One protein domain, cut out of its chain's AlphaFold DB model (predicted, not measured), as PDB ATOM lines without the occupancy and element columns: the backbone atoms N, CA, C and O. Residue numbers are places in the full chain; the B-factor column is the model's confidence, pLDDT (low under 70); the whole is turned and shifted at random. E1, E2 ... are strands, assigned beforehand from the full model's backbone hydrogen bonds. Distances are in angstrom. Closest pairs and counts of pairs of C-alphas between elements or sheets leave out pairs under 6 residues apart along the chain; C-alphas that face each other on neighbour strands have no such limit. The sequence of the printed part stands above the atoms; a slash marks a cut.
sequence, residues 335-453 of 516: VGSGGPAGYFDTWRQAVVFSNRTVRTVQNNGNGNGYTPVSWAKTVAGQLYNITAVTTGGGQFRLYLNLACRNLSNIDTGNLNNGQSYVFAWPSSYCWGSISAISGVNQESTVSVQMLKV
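This is residues 335 to 453 of the 516 residues of the protein "Predicted protein" of Naegleria gruberi (UniProt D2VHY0). Two twisted sheets of strands are stacked face to face as a sandwich, with E2, E3, E9, E5 and E7 in one layer and E1, E4, E8 and E6 in the other; the strands of the two layers cross at 32 degrees. Residues 371 to 377 stand free of this body, and residues 410 to 411, in the long link from E6 to E7, pair with E6. The printed part has 119 residues with nine named strands, E1 to E9 in order along the chain, and no named helix; the class is all strand, though under half of the residues, 51, are in named elements. Both sheets are antiparallel, in the orders E2, E3, E9, E5, E7 and E1, E4, E8, E6. The whole is compact, with a radius of gyration of the C-alphas of 14.5 A and spans of 40 by 28 by 23 A.

E1, residues 335 to 337, is an edge strand antiparallel to E4, residues 361 to 365; N 336 and O 361 are 2.8 A apart. E2, residues 343 to 345, and E3, residues 350 to 353, form a hairpin, with N 343 and O 352 3.0 A apart. E3 is antiparallel to E9, residues 444 to 452, at N 351 and O 446, 2.9 A. E4 is antiparallel to E8, residues 431 to 437, at N 362 and O 436, 2.9 A. E5, residues 383 to 390, is antiparallel to E9, at N 387 and O 449, 2.8 A, and to E7, residues 420 to 424, at N 386 and O 421, 2.9 A. The pairing of E9 is staggered, with E3 over residues 444 to 446 and with E5 over 446 to 452. E6, residues 395 to 401, is antiparallel to E8 at 169 degrees, with N 399 and O 433 2.9 A apart. Between the sheets, the closest C-alphas of E5 and E6 are those of Ala 388 and Phe 396, 5.8 A, and of E8 and E9 those of Ala 436 and Val 446, 5.9 A. E2 and E7 are apart.

E1 begins at C-alpha 335 (213.060, 209.751, 203.197). From first to last C-alpha, E1 measures 5.7 A, E2 6.2 A, E3 9.5 A, E4 12.8 A, E5 22.6 A, E6 19.9 A, E7 13.7 A, E8 19.6 A and E9 26.8 A. E9 ends at C-alpha 452 (202.499, 202.402, 176.567).

The C-alphas of Thr 357 and Trp 375 are the two farthest apart, 42.4 A. The printed part has no cut. The links E4 to E5 and E6 to E7 are long, with 17 and 18 residues. The mean pLDDT of the printed part is 94.2; residues 367 to 368 are under 70.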
ATOM      1  N   VAL A 335     214.159 209.914 202.234       95.81
ATOM      2  CA  VAL A 335     213.060 209.751 203.197       95.81
ATOM      3  C   VAL A 335     212.304 211.071 203.314       95.81
ATOM      4  O   VAL A 335     212.876 212.088 203.693       95.81
ATOM      5  N   GLY A 336     211.016 211.051 202.981       94.12
ATOM      6  CA  GLY A 336     210.113 212.184 203.170       94.12
ATOM      7  C   GLY A 336     209.389 212.154 204.514       94.12
ATOM      8  O   GLY A 336     209.093 213.207 205.068       94.12
ATOM      9  N   SER A 337     209.078 210.966 205.043       96.81
ATOM     10  CA  SER A 337     208.456 210.804 206.366       96.81
ATOM     11  C   SER A 337     208.537 209.360 206.869       96.81
ATOM     12  O   SER A 337     208.738 208.431 206.081       96.81
ATOM     13  N   GLY A 338     208.317 209.170 208.174       95.50
ATOM     14  CA  GLY A 338     208.191 207.854 208.795       95.50
ATOM     15  C   GLY A 338     209.490 207.318 209.391       95.50
ATOM     16  O   GLY A 338     210.209 208.042 210.072       95.50
ATOM     17  N   GLY A 339     209.741 206.024 209.185       92.00
ATOM     18  CA  GLY A 339     210.904 205.307 209.711       92.00
ATOM     19  C   GLY A 339     212.160 205.396 208.827       92.00
ATOM     20  O   GLY A 339     212.229 206.216 207.911       92.00
ATOM     21  N   PRO A 340     213.169 204.542 209.090       93.81
ATOM     22  CA  PRO A 340     214.409 204.500 208.316       93.81
ATOM     23  C   PRO A 340     214.182 204.183 206.835       93.81
ATOM     24  O   PRO A 340     213.258 203.444 206.483       93.81
ATOM     25  N   ALA A 341     215.081 204.667 205.977       93.94
ATOM     26  CA  ALA A 341     215.078 204.338 204.557       93.94
ATOM     27  C   ALA A 341     215.091 202.810 204.332       93.94
ATOM     28  O   ALA A 341     215.874 202.081 204.938       93.94
ATOM     29  N   GLY A 342     214.218 202.324 203.458       94.62
ATOM     30  CA  GLY A 342     214.467 201.126 202.676       94.62
ATOM     31  C   GLY A 342     215.615 201.335 201.688       94.62
ATOM     32  O   GLY A 342     216.090 202.455 201.468       94.62
ATOM     33  N   TYR A 343     216.051 200.239 201.084       92.31
ATOM     34  CA  TYR A 343     217.149 200.211 200.124       92.31
ATOM     35  C   TYR A 343     216.647 199.716 198.770       92.31
ATOM     36  O   TYR A 343     215.667 198.979 198.696       92.31
ATOM     37  N   PHE A 344     217.298 200.128 197.685       91.88
ATOM     38  CA  PHE A 344     217.011 199.555 196.376       91.88
ATOM     39  C   PHE A 344     217.712 198.198 196.257       91.88
ATOM     40  O   PHE A 344     218.939 198.128 196.318       91.88
ATOM     41  N   ASP A 345     216.931 197.131 196.115       91.94
ATOM     42  CA  ASP A 345     217.432 195.797 195.808       91.94
ATOM     43  C   ASP A 345     217.495 195.650 194.291       91.94
ATOM     44  O   ASP A 345     216.469 195.620 193.602       91.94
ATOM     45  N   THR A 346     218.721 195.572 193.782       89.44
ATOM     46  CA  THR A 346     219.004 195.459 192.356       89.44
ATOM     47  C   THR A 346     218.367 194.218 191.753       89.44
ATOM     48  O   THR A 346     217.751 194.310 190.701       89.44
ATOM     49  N   TRP A 347     218.427 193.060 192.408       89.06
ATOM     50  CA  TRP A 347     217.919 191.814 191.823       89.06
ATOM     51  C   TRP A 347     216.399 191.785 191.775       89.06
ATOM     52  O   TRP A 347     215.812 191.299 190.811       89.06
ATOM     53  N   ARG A 348     215.756 192.358 192.793       91.62
ATOM     54  CA  ARG A 348     214.296 192.489 192.839       91.62
ATOM     55  C   ARG A 348     213.778 193.668 192.011       91.62
ATOM     56  O   ARG A 348     212.565 193.780 191.848       91.62
ATOM     57  N   GLN A 349     214.664 194.555 191.541       92.19
ATOM     58  CA  GLN A 349     214.326 195.824 190.882       92.19
ATOM     59  C   GLN A 349     213.223 196.578 191.653       92.19
ATOM     60  O   GLN A 349     212.224 197.044 191.094       92.19
ATOM     61  N   ALA A 350     213.389 196.656 192.977       95.38
ATOM     62  CA  ALA A 350     212.391 197.183 193.902       95.38
ATOM     63  C   ALA A 350     213.046 197.897 195.088       95.38
ATOM     64  O   ALA A 350     214.126 197.522 195.541       95.38
ATOM     65  N   VAL A 351     212.354 198.889 195.648       96.31
ATOM     66  CA  VAL A 351     212.709 199.423 196.969       96.31
ATOM     67  C   VAL A 351     212.201 198.450 198.025       96.31
ATOM     68  O   VAL A 351     211.002 198.172 198.089       96.31
ATOM     69  N   VAL A 352     213.108 197.922 198.839       97.62
ATOM     70  CA  VAL A 352     212.830 196.956 199.900       97.62
ATOM     71  C   VAL A 352     212.866 197.655 201.247       97.62
ATOM     72  O   VAL A 352     213.817 198.348 201.609       97.62
ATOM     73  N   PHE A 353     211.810 197.434 202.012       98.00
ATOM     74  CA  PHE A 353     211.647 197.936 203.358       98.00
ATOM     75  C   PHE A 353     211.582 196.753 204.317       98.00
ATOM     76  O   PHE A 353     210.642 195.963 204.254       98.00
ATOM     77  N   SER A 354     212.543 196.666 205.237       96.94
ATOM     78  CA  SER A 354     212.497 195.735 206.371       96.94
ATOM     79  C   SER A 354     211.209 195.885 207.194       96.94
ATOM     80  O   SER A 354     210.588 196.956 207.191       96.94
ATOM     81  N   ASN A 355     210.835 194.828 207.925       96.56
ATOM     82  CA  ASN A 355     209.690 194.842 208.836       96.56
ATOM     83  C   ASN A 355     209.746 196.046 209.794       96.56
ATOM     84  O   ASN A 355     210.777 196.319 210.410       96.56
ATOM     85  N   ARG A 356     208.630 196.769 209.898       94.06
ATOM     86  CA  ARG A 356     208.493 198.011 210.665       94.06
ATOM     87  C   ARG A 356     207.044 198.248 211.071       94.06
ATOM     88  O   ARG A 356     206.132 197.818 210.378       94.06
ATOM     89  N   THR A 357     206.822 198.994 212.145       95.50
ATOM     90  CA  THR A 357     205.476 199.298 212.669       95.50
ATOM     91  C   THR A 357     204.898 200.619 212.154       95.50
ATOM     92  O   THR A 357     203.704 200.865 212.294       95.50
ATOM     93  N   VAL A 358     205.726 201.465 211.531       95.75
ATOM     94  CA  VAL A 358     205.336 202.774 210.984       95.75
ATOM     95  C   VAL A 358     205.659 202.826 209.495       95.75
ATOM     96  O   VAL A 358     206.742 202.414 209.068       95.75
ATOM     97  N   ARG A 359     204.728 203.363 208.697       97.38
ATOM     98  CA  ARG A 359     204.948 203.572 207.263       97.38
ATOM     99  C   ARG A 359     206.084 204.553 207.029       97.38
ATOM    100  O   ARG A 359     206.157 205.591 207.673       97.38
ATOM    101  N   THR A 360     206.944 204.229 206.077       98.00
ATOM    102  CA  THR A 360     208.004 205.105 205.582       98.00
ATOM    103  C   THR A 360     207.674 205.515 204.161       98.00
ATOM    104  O   THR A 360     207.324 204.660 203.352       98.00
ATOM    105  N   VAL A 361     207.792 206.804 203.860       97.69
ATOM    106  CA  VAL A 361     207.660 207.333 202.500       97.69
ATOM    107  C   VAL A 361     209.039 207.768 202.035       97.69
ATOM    108  O   VAL A 361     209.640 208.656 202.641       97.69
ATOM    109  N   GLN A 362     209.525 207.172 200.952       96.19
ATOM    110  CA  GLN A 362     210.714 207.625 200.240       96.19
ATOM    111  C   GLN A 362     210.338 208.166 198.870       96.19
ATOM    112  O   GLN A 362     209.485 207.605 198.193       96.19
ATOM    113  N   ASN A 363     210.998 209.242 198.460       94.50
ATOM    114  CA  ASN A 363     210.760 209.918 197.195       94.50
ATOM    115  C   ASN A 363     212.030 209.907 196.343       94.50
ATOM    116  O   ASN A 363     213.124 210.144 196.855       94.50
ATOM    117  N   ASN A 364     211.858 209.689 195.046       91.69
ATOM    118  CA  ASN A 364     212.858 209.952 194.024       91.69
ATOM    119  C   ASN A 364     212.309 211.042 193.089       91.69
ATOM    120  O   ASN A 364     211.300 210.847 192.408       91.69
ATOM    121  N   GLY A 365     212.935 212.218 193.126       85.69
ATOM    122  CA  GLY A 365     212.511 213.407 192.388       85.69
ATOM    123  C   GLY A 365     213.285 213.644 191.089       85.69
ATOM    124  O   GLY A 365     214.328 213.046 190.839       85.69
ATOM    125  N   ASN A 366     212.784 214.587 190.287       73.62
ATOM    126  CA  ASN A 366     213.454 215.181 189.121       73.62
ATOM    127  C   ASN A 366     213.810 214.204 187.992       73.62
ATOM    128  O   ASN A 366     214.749 214.429 187.237       73.62
ATOM    129  N   GLY A 367     213.026 213.137 187.839       63.97
ATOM    130  CA  GLY A 367     213.076 212.289 186.653       63.97
ATOM    131  C   GLY A 367     214.204 211.261 186.601       63.97
ATOM    132  O   GLY A 367     214.339 210.597 185.580       63.97
ATOM    133  N   ASN A 368     214.936 211.042 187.699       68.31
ATOM    134  CA  ASN A 368     215.942 209.970 187.786       68.31
ATOM    135  C   ASN A 368     215.339 208.559 187.667       68.31
ATOM    136  O   ASN A 368     216.046 207.603 187.369       68.31
ATOM    137  N   GLY A 369     214.029 208.423 187.892       73.06
ATOM    138  CA  GLY A 369     213.311 207.177 187.637       73.06
ATOM    139  C   GLY A 369     213.013 206.930 186.154       73.06
ATOM    140  O   GLY A 369     212.733 205.796 185.784       73.06
ATOM    141  N   TYR A 370     213.048 207.941 185.281       81.94
ATOM    142  CA  TYR A 370     212.704 207.752 183.868       81.94
ATOM    143  C   TYR A 370     213.886 207.235 183.058       81.94
ATOM    144  O   TYR A 370     215.043 207.553 183.324       81.94
ATOM    145  N   THR A 371     213.578 206.449 182.030       81.62
ATOM    146  CA  THR A 371     214.605 205.884 181.160       81.62
ATOM    147  C   THR A 371     215.448 206.955 180.442       81.62
ATOM    148  O   THR A 371     214.893 207.850 179.795       81.62
ATOM    149  N   PRO A 372     216.791 206.851 180.475       85.69
ATOM    150  CA  PRO A 372     217.678 207.644 179.628       85.69
ATOM    151  C   PRO A 372     217.836 207.055 178.215       85.69
ATOM    152  O   PRO A 372     218.469 207.675 177.359       85.69
ATOM    153  N   VAL A 373     217.272 205.871 177.949       92.56
ATOM    154  CA  VAL A 373     217.430 205.145 176.685       92.56
ATOM    155  C   VAL A 373     216.752 205.904 175.543       92.56
ATOM    156  O   VAL A 373     215.542 206.146 175.561       92.56
ATOM    157  N   SER A 374     217.529 206.257 174.518       92.88
ATOM    158  CA  SER A 374     217.123 207.171 173.442       92.88
ATOM    159  C   SER A 374     215.877 206.717 172.675       92.88
ATOM    160  O   SER A 374     214.974 207.520 172.443       92.88
ATOM    161  N   TRP A 375     215.789 205.428 172.338       92.94
ATOM    162  CA  TRP A 375     214.665 204.836 171.607       92.94
ATOM    163  C   TRP A 375     213.445 204.522 172.489       92.94
ATOM    164  O   TRP A 375     212.397 204.143 171.966       92.94
ATOM    165  N   ALA A 376     213.551 204.692 173.811       92.88
ATOM    166  CA  ALA A 376     212.496 204.375 174.775       92.88
ATOM    167  C   ALA A 376     211.940 205.602 175.510       92.88
ATOM    168  O   ALA A 376     211.254 205.457 176.521       92.88
ATOM    169  N   LYS A 377     212.223 206.816 175.029       91.19
ATOM    170  CA  LYS A 377     211.723 208.038 175.664       91.19
ATOM    171  C   LYS A 377     210.195 208.087 175.669       91.19
ATOM    172  O   LYS A 377     209.520 207.649 174.734       91.19
ATOM    173  N   THR A 378     209.659 208.679 176.727       91.31
ATOM    174  CA  THR A 378     208.244 209.033 176.823       91.31
ATOM    175  C   THR A 378     207.870 210.053 175.750       91.31
ATOM    176  O   THR A 378     208.643 210.963 175.448       91.31
ATOM    177  N   VAL A 379     206.663 209.927 175.202       92.56
ATOM    178  CA  VAL A 379     206.158 210.737 174.083       92.56
ATOM    179  C   VAL A 379     204.962 211.555 174.550       92.56
ATOM    180  O   VAL A 379     204.019 210.985 175.088       92.56
ATOM    181  N   ALA A 380     204.986 212.871 174.333       93.94
ATOM    182  CA  ALA A 380     203.874 213.755 174.673       93.94
ATOM    183  C   ALA A 380     202.561 213.293 174.013       93.94
ATOM    184  O   ALA A 380     202.541 212.956 172.832       93.94
ATOM    185  N   GLY A 381     201.471 213.264 174.781       94.38
ATOM    186  CA  GLY A 381     200.148 212.825 174.329       94.38
ATOM    187  C   GLY A 381     199.950 211.305 174.264       94.38
ATOM    188  O   GLY A 381     198.807 210.857 174.257       94.38
ATOM    189  N   GLN A 382     201.017 210.497 174.281       95.56
ATOM    190  CA  GLN A 382     200.894 209.039 174.354       95.56
ATOM    191  C   GLN A 382     200.297 208.634 175.705       95.56
ATOM    192  O   GLN A 382     200.739 209.105 176.756       95.56
ATOM    193  N   LEU A 383     199.315 207.732 175.673       97.38
ATOM    194  CA  LEU A 383     198.759 207.121 176.874       97.38
ATOM    195  C   LEU A 383     199.739 206.098 177.454       97.38
ATOM    196  O   LEU A 383     200.258 205.246 176.726       97.38
ATOM    197  N   TYR A 384     199.943 206.160 178.764       96.81
ATOM    198  CA  TYR A 384     200.705 205.184 179.535       96.81
ATOM    199  C   TYR A 384     199.839 204.613 180.647       96.81
ATOM    200  O   TYR A 384     199.050 205.337 181.250       96.81
ATOM    201  N   ASN A 385     200.012 203.322 180.919       97.50
ATOM    202  CA  ASN A 385     199.452 202.658 182.082       97.50
ATOM    203  C   ASN A 385     200.567 202.417 183.100       97.50
ATOM    204  O   ASN A 385     201.564 201.765 182.780       97.50
ATOM    205  N   ILE A 386     200.400 202.954 184.306       97.38
ATOM    206  CA  ILE A 386     201.287 202.706 185.441       97.38
ATOM    207  C   ILE A 386     200.632 201.684 186.346       97.38
ATOM    208  O   ILE A 386     199.573 201.972 186.886       97.38
ATOM    209  N   THR A 387     201.284 200.548 186.565       98.44
ATOM    210  CA  THR A 387     200.839 199.494 187.478       98.44
ATOM    211  C   THR A 387     201.831 199.354 188.624       98.44
ATOM    212  O   THR A 387     203.028 199.169 188.402       98.44
ATOM    213  N   ALA A 388     201.346 199.431 189.861       98.56
ATOM    214  CA  ALA A 388     202.166 199.170 191.037       98.56
ATOM    215  C   ALA A 388     202.368 197.660 191.229       98.56
ATOM    216  O   ALA A 388     201.405 196.893 191.208       98.56
ATOM    217  N   VAL A 389     203.613 197.238 191.453       98.25
ATOM    218  CA  VAL A 389     203.977 195.842 191.731       98.25
ATOM    219  C   VAL A 389     204.617 195.813 193.109       98.25
ATOM    220  O   VAL A 389     205.790 196.145 193.270       98.25
ATOM    221  N   THR A 390     203.825 195.505 194.133       98.50
ATOM    222  CA  THR A 390     204.246 195.662 195.529       98.50
ATOM    223  C   THR A 390     203.933 194.429 196.364       98.50
ATOM    224  O   THR A 390     203.043 193.639 196.058       98.50
ATOM    225  N   THR A 391     204.670 194.255 197.456       98.50
ATOM    226  CA  THR A 391     204.418 193.204 198.451       98.50
ATOM    227  C   THR A 391     204.308 193.817 199.839       98.50
ATOM    228  O   THR A 391     204.621 194.989 200.047       98.50
ATOM    229  N   GLY A 392     203.828 193.044 200.810       97.81
ATOM    230  CA  GLY A 392     203.875 193.455 202.210       97.81
ATOM    231  C   GLY A 392     202.978 194.643 202.583       97.81
ATOM    232  O   GLY A 392     203.104 195.172 203.681       97.81
ATOM    233  N   GLY A 393     202.080 195.081 201.693       98.06
ATOM    234  CA  GLY A 393     201.300 196.313 201.858       98.06
ATOM    235  C   GLY A 393     202.032 197.587 201.415       98.06
ATOM    236  O   GLY A 393     201.586 198.682 201.754       98.06
ATOM    237  N   GLY A 394     203.144 197.455 200.682       98.44
ATOM    238  CA  GLY A 394     203.823 198.585 200.054       98.44
ATOM    239  C   GLY A 394     202.954 199.270 198.994       98.44
ATOM    240  O   GLY A 394     202.064 198.650 198.405       98.44
ATOM    241  N   GLN A 395     203.208 200.552 198.743       98.69
ATOM    242  CA  GLN A 395     202.457 201.361 197.780       98.69
ATOM    243  C   GLN A 395     203.402 202.196 196.911       98.69
ATOM    244  O   GLN A 395     204.475 202.608 197.358       98.69
ATOM    245  N   PHE A 396     202.978 202.466 195.680       98.44
ATOM    246  CA  PHE A 396     203.688 203.312 194.724       98.44
ATOM    247  C   PHE A 396     202.869 204.567 194.405       98.44
ATOM    248  O   PHE A 396     201.645 204.499 194.319       98.44
ATOM    249  N   ARG A 397     203.527 205.705 194.179       97.38
ATOM    250  CA  ARG A 397     202.881 206.920 193.660       97.38
ATOM    251  C   ARG A 397     203.758 207.584 192.611       97.38
ATOM    252  O   ARG A 397     204.951 207.748 192.838       97.38
ATOM    253  N   LEU A 398     203.165 208.019 191.503       96.19
ATOM    254  CA  LEU A 398     203.757 208.995 190.593       96.19
ATOM    255  C   LEU A 398     203.041 210.335 190.775       96.19
ATOM    256  O   LEU A 398     201.814 210.394 190.809       96.19
ATOM    257  N   TYR A 399     203.826 211.406 190.812       95.69
ATOM    258  CA  TYR A 399     203.348 212.778 190.803       95.69
ATOM    259  C   TYR A 399     204.123 213.612 189.775       95.69
ATOM    260  O   TYR A 399     205.353 213.625 189.786       95.69
ATOM    261  N   LEU A 400     203.414 214.335 188.908       95.00
ATOM    262  CA  LEU A 400     203.968 215.310 187.967       95.00
ATOM    263  C   LEU A 400     203.319 216.673 188.210       95.00
ATOM    264  O   LEU A 400     202.109 216.839 188.031       95.00
ATOM    265  N   ASN A 401     204.133 217.662 188.576       94.81
ATOM    266  CA  ASN A 401     203.692 219.041 188.726       94.81
ATOM    267  C   ASN A 401     203.595 219.726 187.358       94.81
ATOM    268  O   ASN A 401     204.584 219.806 186.629       94.81
ATOM    269  N   LEU A 402     202.421 220.260 187.033       95.00
ATOM    270  CA  LEU A 402     202.126 220.916 185.758       95.00
ATOM    271  C   LEU A 402     201.725 222.394 185.924       95.00
ATOM    272  O   LEU A 402     201.320 223.048 184.960       95.00
ATOM    273  N   ALA A 403     201.894 222.957 187.125       92.19
ATOM    274  CA  ALA A 403     201.433 224.302 187.467       92.19
ATOM    275  C   ALA A 403     202.104 225.413 186.633       92.19
ATOM    276  O   ALA A 403     201.447 226.369 186.243       92.19
ATOM    277  N   CYS A 404     203.378 225.257 186.261       88.81
ATOM    278  CA  CYS A 404     204.100 226.157 185.344       88.81
ATOM    279  C   CYS A 404     203.499 226.216 183.927       88.81
ATOM    280  O   CYS A 404     203.920 227.038 183.113       88.81
ATOM    281  N   ARG A 405     202.539 225.341 183.609       88.56
ATOM    282  CA  ARG A 405     201.766 225.340 182.361       88.56
ATOM    283  C   ARG A 405     200.294 225.696 182.569       88.56
ATOM    284  O   ARG A 405     199.535 225.612 181.613       88.56
ATOM    285  N   ASN A 406     199.891 226.087 183.781       91.25
ATOM    286  CA  ASN A 406     198.491 226.288 184.170       91.25
ATOM    287  C   ASN A 406     197.613 225.049 183.906       91.25
ATOM    288  O   ASN A 406     196.441 225.173 183.557       91.25
ATOM    289  N   LEU A 407     198.190 223.852 184.054       92.62
ATOM    290  CA  LEU A 407     197.492 222.577 183.898       92.62
ATOM    291  C   LEU A 407     197.400 221.853 185.245       92.62
ATOM    292  O   LEU A 407     198.258 222.015 186.115       92.62
ATOM    293  N   SER A 408     196.367 221.024 185.394       94.44
ATOM    294  CA  SER A 408     196.205 220.141 186.550       94.44
ATOM    295  C   SER A 408     197.354 219.145 186.633       94.44
ATOM    296  O   SER A 408     197.748 218.572 185.621       94.44
ATOM    297  N   ASN A 409     197.864 218.915 187.842       96.25
ATOM    298  CA  ASN A 409     198.911 217.927 188.087       96.25
ATOM    299  C   ASN A 409     198.428 216.515 187.732       96.25
ATOM    300  O   ASN A 409     197.245 216.200 187.873       96.25
ATOM    301  N   ILE A 410     199.362 215.655 187.330       96.69
ATOM    302  CA  ILE A 410     199.104 214.217 187.220       96.69
ATOM    303  C   ILE A 410     199.539 213.587 188.535       96.69
ATOM    304  O   ILE A 410     200.696 213.713 188.929       96.69
ATOM    305  N   ASP A 411     198.618 212.913 189.209       97.38
ATOM    306  CA  ASP A 411     198.860 212.256 190.487       97.38
ATOM    307  C   ASP A 411     198.120 210.925 190.511       97.38
ATOM    308  O   ASP A 411     196.893 210.882 190.415       97.38
ATOM    309  N   THR A 412     198.865 209.832 190.634       97.75
ATOM    310  CA  THR A 412     198.270 208.493 190.677       97.75
ATOM    311  C   THR A 412     197.598 208.195 192.015       97.75
ATOM    312  O   THR A 412     196.898 207.193 192.138       97.75
ATOM    313  N   GLY A 413     197.869 209.003 193.048       97.88
ATOM    314  CA  GLY A 413     197.662 208.601 194.433       97.88
ATOM    315  C   GLY A 413     198.545 207.407 194.819       97.88
ATOM    316  O   GLY A 413     199.442 207.002 194.075       97.88
ATOM    317  N   ASN A 414     198.296 206.841 196.002       98.25
ATOM    318  CA  ASN A 414     199.036 205.683 196.508       98.25
ATOM    319  C   ASN A 414     198.432 204.385 195.951       98.25
ATOM    320  O   ASN A 414     197.474 203.848 196.510       98.25
ATOM    321  N   LEU A 415     199.004 203.887 194.860       98.75
ATOM    322  CA  LEU A 415     198.626 202.631 194.228       98.75
ATOM    323  C   LEU A 415     199.100 201.441 195.078       98.75
ATOM    324  O   LEU A 415     200.284 201.314 195.391       98.75
ATOM    325  N   ASN A 416     198.169 200.561 195.438       98.69
ATOM    326  CA  ASN A 416     198.444 199.250 196.028       98.69
ATOM    327  C   ASN A 416     198.847 198.240 194.944       98.69
ATOM    328  O   ASN A 416     198.680 198.502 193.754       98.69
ATOM    329  N   ASN A 417     199.312 197.057 195.352       98.56
ATOM    330  CA  ASN A 417     199.691 195.993 194.424       98.56
ATOM    331  C   ASN A 417     198.604 195.713 193.368       98.56
ATOM    332  O   ASN A 417     197.435 195.523 193.706       98.56
ATOM    333  N   GLY A 418     199.000 195.687 192.096       98.25
ATOM    334  CA  GLY A 418     198.127 195.453 190.945       98.25
ATOM    335  C   GLY A 418     197.254 196.645 190.540       98.25
ATOM    336  O   GLY A 418     196.666 196.625 189.457       98.25
ATOM    337  N   GLN A 419     197.170 197.706 191.352       98.69
ATOM    338  CA  GLN A 419     196.418 198.901 190.973       98.69
ATOM    339  C   GLN A 419     197.138 199.663 189.867       98.69
ATOM    340  O   GLN A 419     198.368 199.746 189.836       98.69
ATOM    341  N   SER A 420     196.332 200.208 188.958       98.31
ATOM    342  CA  SER A 420     196.796 200.837 187.732       98.31
ATOM    343  C   SER A 420     196.227 202.246 187.559       98.31
ATOM    344  O   SER A 420     195.113 202.519 188.005       98.31
ATOM    345  N   TYR A 421     196.974 203.126 186.897       98.38
ATOM    346  CA  TYR A 421     196.554 204.484 186.548       98.38
ATOM    347  C   TYR A 421     196.956 204.802 185.107       98.38
ATOM    348  O   TYR A 421     198.136 204.729 184.756       98.38
ATOM    349  N   VAL A 422     195.977 205.175 184.281       98.06
ATOM    350  CA  VAL A 422     196.195 205.537 182.875       98.06
ATOM    351  C   VAL A 422     196.187 207.051 182.721       98.06
ATOM    352  O   VAL A 422     195.274 207.721 183.196       98.06
ATOM    353  N   PHE A 423     197.184 207.592 182.024       96.62
ATOM    354  CA  PHE A 423     197.286 209.025 181.755       96.62
ATOM    355  C   PHE A 423     197.986 209.308 180.429       96.62
ATOM    356  O   PHE A 423     198.766 208.493 179.937       96.62
ATOM    357  N   ALA A 424     197.724 210.484 179.860       95.81
ATOM    358  CA  ALA A 424     198.483 210.994 178.726       95.81
ATOM    359  C   ALA A 424     199.759 211.672 179.228       95.81
ATOM    360  O   ALA A 424     199.702 212.546 180.096       95.81
ATOM    361  N   TRP A 425     200.910 211.294 178.676       94.75
ATOM    362  CA  TRP A 425     202.170 211.920 179.055       94.75
ATOM    363  C   TRP A 425     202.177 213.409 178.679       94.75
ATOM    364  O   TRP A 425     201.844 213.749 177.536       94.75
ATOM    365  N   PRO A 426     202.556 214.319 179.592       93.75
ATOM    366  CA  PRO A 426     202.496 215.748 179.322       93.75
ATOM    367  C   PRO A 426     203.595 216.186 178.347       93.75
ATOM    368  O   PRO A 426     204.669 215.590 178.275       93.75
ATOM    369  N   SER A 427     203.362 217.282 177.617       90.75
ATOM    370  CA  SER A 427     204.381 217.886 176.741       90.75
ATOM    371  C   SER A 427     205.571 218.456 177.515       90.75
ATOM    372  O   SER A 427     206.679 218.532 176.993       90.75
ATOM    373  N   SER A 428     205.350 218.860 178.766       89.25
ATOM    374  CA  SER A 428     206.382 219.240 179.732       89.25
ATOM    375  C   SER A 428     205.784 219.270 181.135       89.25
ATOM    376  O   SER A 428     204.569 219.382 181.284       89.25
ATOM    377  N   TYR A 429     206.633 219.198 182.155       90.69
ATOM    378  CA  TYR A 429     206.260 219.334 183.560       90.69
ATOM    379  C   TYR A 429     207.335 220.123 184.307       90.69
ATOM    380  O   TYR A 429     208.471 220.216 183.848       90.69
ATOM    381  N   CYS A 430     206.967 220.733 185.431       91.25
ATOM    382  CA  CYS A 430     207.852 221.613 186.194       91.25
ATOM    383  C   CYS A 430     208.842 220.790 187.015       91.25
ATOM    384  O   CYS A 430     210.038 221.055 187.027       91.25
ATOM    385  N   TRP A 431     208.319 219.768 187.686       91.81
ATOM    386  CA  TRP A 431     209.078 218.736 188.375       91.81
ATOM    387  C   TRP A 431     208.197 217.496 188.520       91.81
ATOM    388  O   TRP A 431     206.970 217.572 188.428       91.81
ATOM    389  N   GLY A 432     208.828 216.346 188.711       92.06
ATOM    390  CA  GLY A 432     208.145 215.076 188.918       92.06
ATOM    391  C   GLY A 432     208.793 214.307 190.056       92.06
ATOM    392  O   GLY A 432     209.965 214.524 190.371       92.06
ATOM    393  N   SER A 433     208.035 213.415 190.673       93.38
ATOM    394  CA  SER A 433     208.534 212.513 191.701       93.38
ATOM    395  C   SER A 433     207.812 211.182 191.650       93.38
ATOM    396  O   SER A 433     206.598 211.135 191.446       93.38
ATOM    397  N   ILE A 434     208.549 210.117 191.922       95.19
ATOM    398  CA  ILE A 434     207.979 208.828 192.291       95.19
ATOM    399  C   ILE A 434     208.188 208.589 193.784       95.19
ATOM    400  O   ILE A 434     209.201 209.008 194.348       95.19
ATOM    401  N   SER A 435     207.241 207.914 194.423       96.19
ATOM    402  CA  SER A 435     207.301 207.575 195.841       96.19
ATOM    403  C   SER A 435     207.193 206.070 196.034       96.19
ATOM    404  O   SER A 435     206.318 205.421 195.457       96.19
ATOM    405  N   ALA A 436     208.053 205.538 196.896       97.44
ATOM    406  CA  ALA A 436     207.955 204.199 197.445       97.44
ATOM    407  C   ALA A 436     207.506 204.302 198.905       97.44
ATOM    408  O   ALA A 436     208.133 204.989 199.714       97.44
ATOM    409  N   ILE A 437     206.398 203.645 199.233       98.38
ATOM    410  CA  ILE A 437     205.775 203.701 200.555       98.38
ATOM    411  C   ILE A 437     205.783 202.295 201.135       98.38
ATOM    412  O   ILE A 437     205.282 201.364 200.508       98.38
ATOM    413  N   SER A 438     206.343 202.131 202.328       98.62
ATOM    414  CA  SER A 438     206.414 200.823 202.974       98.62
ATOM    415  C   SER A 438     205.046 200.335 203.463       98.62
ATOM    416  O   SER A 438     204.167 201.121 203.828       98.62
ATOM    417  N   GLY A 439     204.922 199.017 203.593       97.94
ATOM    418  CA  GLY A 439     203.922 198.391 204.449       97.94
ATOM    419  C   GLY A 439     204.246 198.541 205.940       97.94
ATOM    420  O   GLY A 439     205.164 199.274 206.328       97.94
ATOM    421  N   VAL A 440     203.473 197.839 206.773       97.50
ATOM    422  CA  VAL A 440     203.692 197.716 208.225       97.50
ATOM    423  C   VAL A 440     203.573 196.256 208.664       97.50
ATOM    424  O   VAL A 440     202.856 195.478 208.040       97.50
ATOM    425  N   ASN A 441     204.252 195.907 209.756       96.94
ATOM    426  CA  ASN A 441     204.265 194.604 210.432       96.94
ATOM    427  C   ASN A 441     204.799 193.420 209.604       96.94
ATOM    428  O   ASN A 441     204.665 192.272 210.021       96.94
ATOM    429  N   GLN A 442     205.432 193.689 208.459       96.50
ATOM    430  CA  GLN A 442     206.155 192.722 207.632       96.50
ATOM    431  C   GLN A 442     207.126 193.442 206.681       96.50
ATOM    432  O   GLN A 442     207.055 194.664 206.528       96.50
ATOM    433  N   GLU A 443     208.041 192.699 206.051       97.81
ATOM    434  CA  GLU A 443     208.829 193.224 204.926       97.81
ATOM    435  C   GLU A 443     207.894 193.610 203.770       97.81
ATOM    436  O   GLU A 443     206.915 192.918 203.492       97.81
ATOM    437  N   SER A 444     208.203 194.710 203.089       98.38
ATOM    438  CA  SER A 444     207.470 195.142 201.898       98.38
ATOM    439  C   SER A 444     208.420 195.553 200.788       98.38
ATOM    440  O   SER A 444     209.424 196.219 201.046       98.38
ATOM    441  N   THR A 445     208.065 195.219 199.553       98.38
ATOM    442  CA  THR A 445     208.764 195.676 198.350       98.38
ATOM    443  C   THR A 445     207.870 196.605 197.542       98.38
ATOM    444  O   THR A 445     206.654 196.410 197.477       98.38
ATOM    445  N   VAL A 446     208.467 197.621 196.921       98.19
ATOM    446  CA  VAL A 446     207.777 198.527 196.004       98.19
ATOM    447  C   VAL A 446     208.507 198.544 194.671       98.19
ATOM    448  O   VAL A 446     209.645 199.006 194.582       98.19
ATOM    449  N   SER A 447     207.829 198.050 193.641       97.00
ATOM    450  CA  SER A 447     208.209 198.175 192.240       97.00
ATOM    451  C   SER A 447     207.050 198.740 191.415       97.00
ATOM    452  O   SER A 447     205.948 198.976 191.922       97.00
ATOM    453  N   VAL A 448     207.309 199.011 190.142       96.44
ATOM    454  CA  VAL A 448     206.354 199.652 189.241       96.44
ATOM    455  C   VAL A 448     206.616 199.245 187.803       96.44
ATOM    456  O   VAL A 448     207.758 199.023 187.400       96.44
ATOM    457  N   GLN A 449     205.548 199.215 187.018       96.12
ATOM    458  CA  GLN A 449     205.609 199.100 185.576       96.12
ATOM    459  C   GLN A 449     204.919 200.297 184.925       96.12
ATOM    460  O   GLN A 449     203.773 200.587 185.245       96.12
ATOM    461  N   MET A 450     205.593 200.976 183.999       95.75
ATOM    462  CA  MET A 450     204.993 201.985 183.124       95.75
ATOM    463  C   MET A 450     205.107 201.523 181.674       95.75
ATOM    464  O   MET A 450     206.205 201.520 181.115       95.75
ATOM    465  N   LEU A 451     203.978 201.141 181.074       95.88
ATOM    466  CA  LEU A 451     203.886 200.692 179.682       95.88
ATOM    467  C   LEU A 451     203.086 201.674 178.836       95.88
ATOM    468  O   LEU A 451     202.180 202.341 179.338       95.88
ATOM    469  N   LYS A 452     203.372 201.729 177.534       94.81
ATOM    470  CA  LYS A 452     202.499 202.402 176.567       94.81
ATOM    471  C   LYS A 452     201.168 201.658 176.510       94.81
ATOM    472  O   LYS A 452     201.145 200.432 176.429       94.81
ATOM    473  N   VAL A 453     200.063 202.395 176.519       94.62
ATOM    474  CA  VAL A 453     198.762 201.844 176.139       94.62
ATOM    475  C   VAL A 453     198.734 201.797 174.620       94.62
ATOM    476  O   VAL A 453     198.689 202.834 173.954       94.62
TER     477      VAL A 453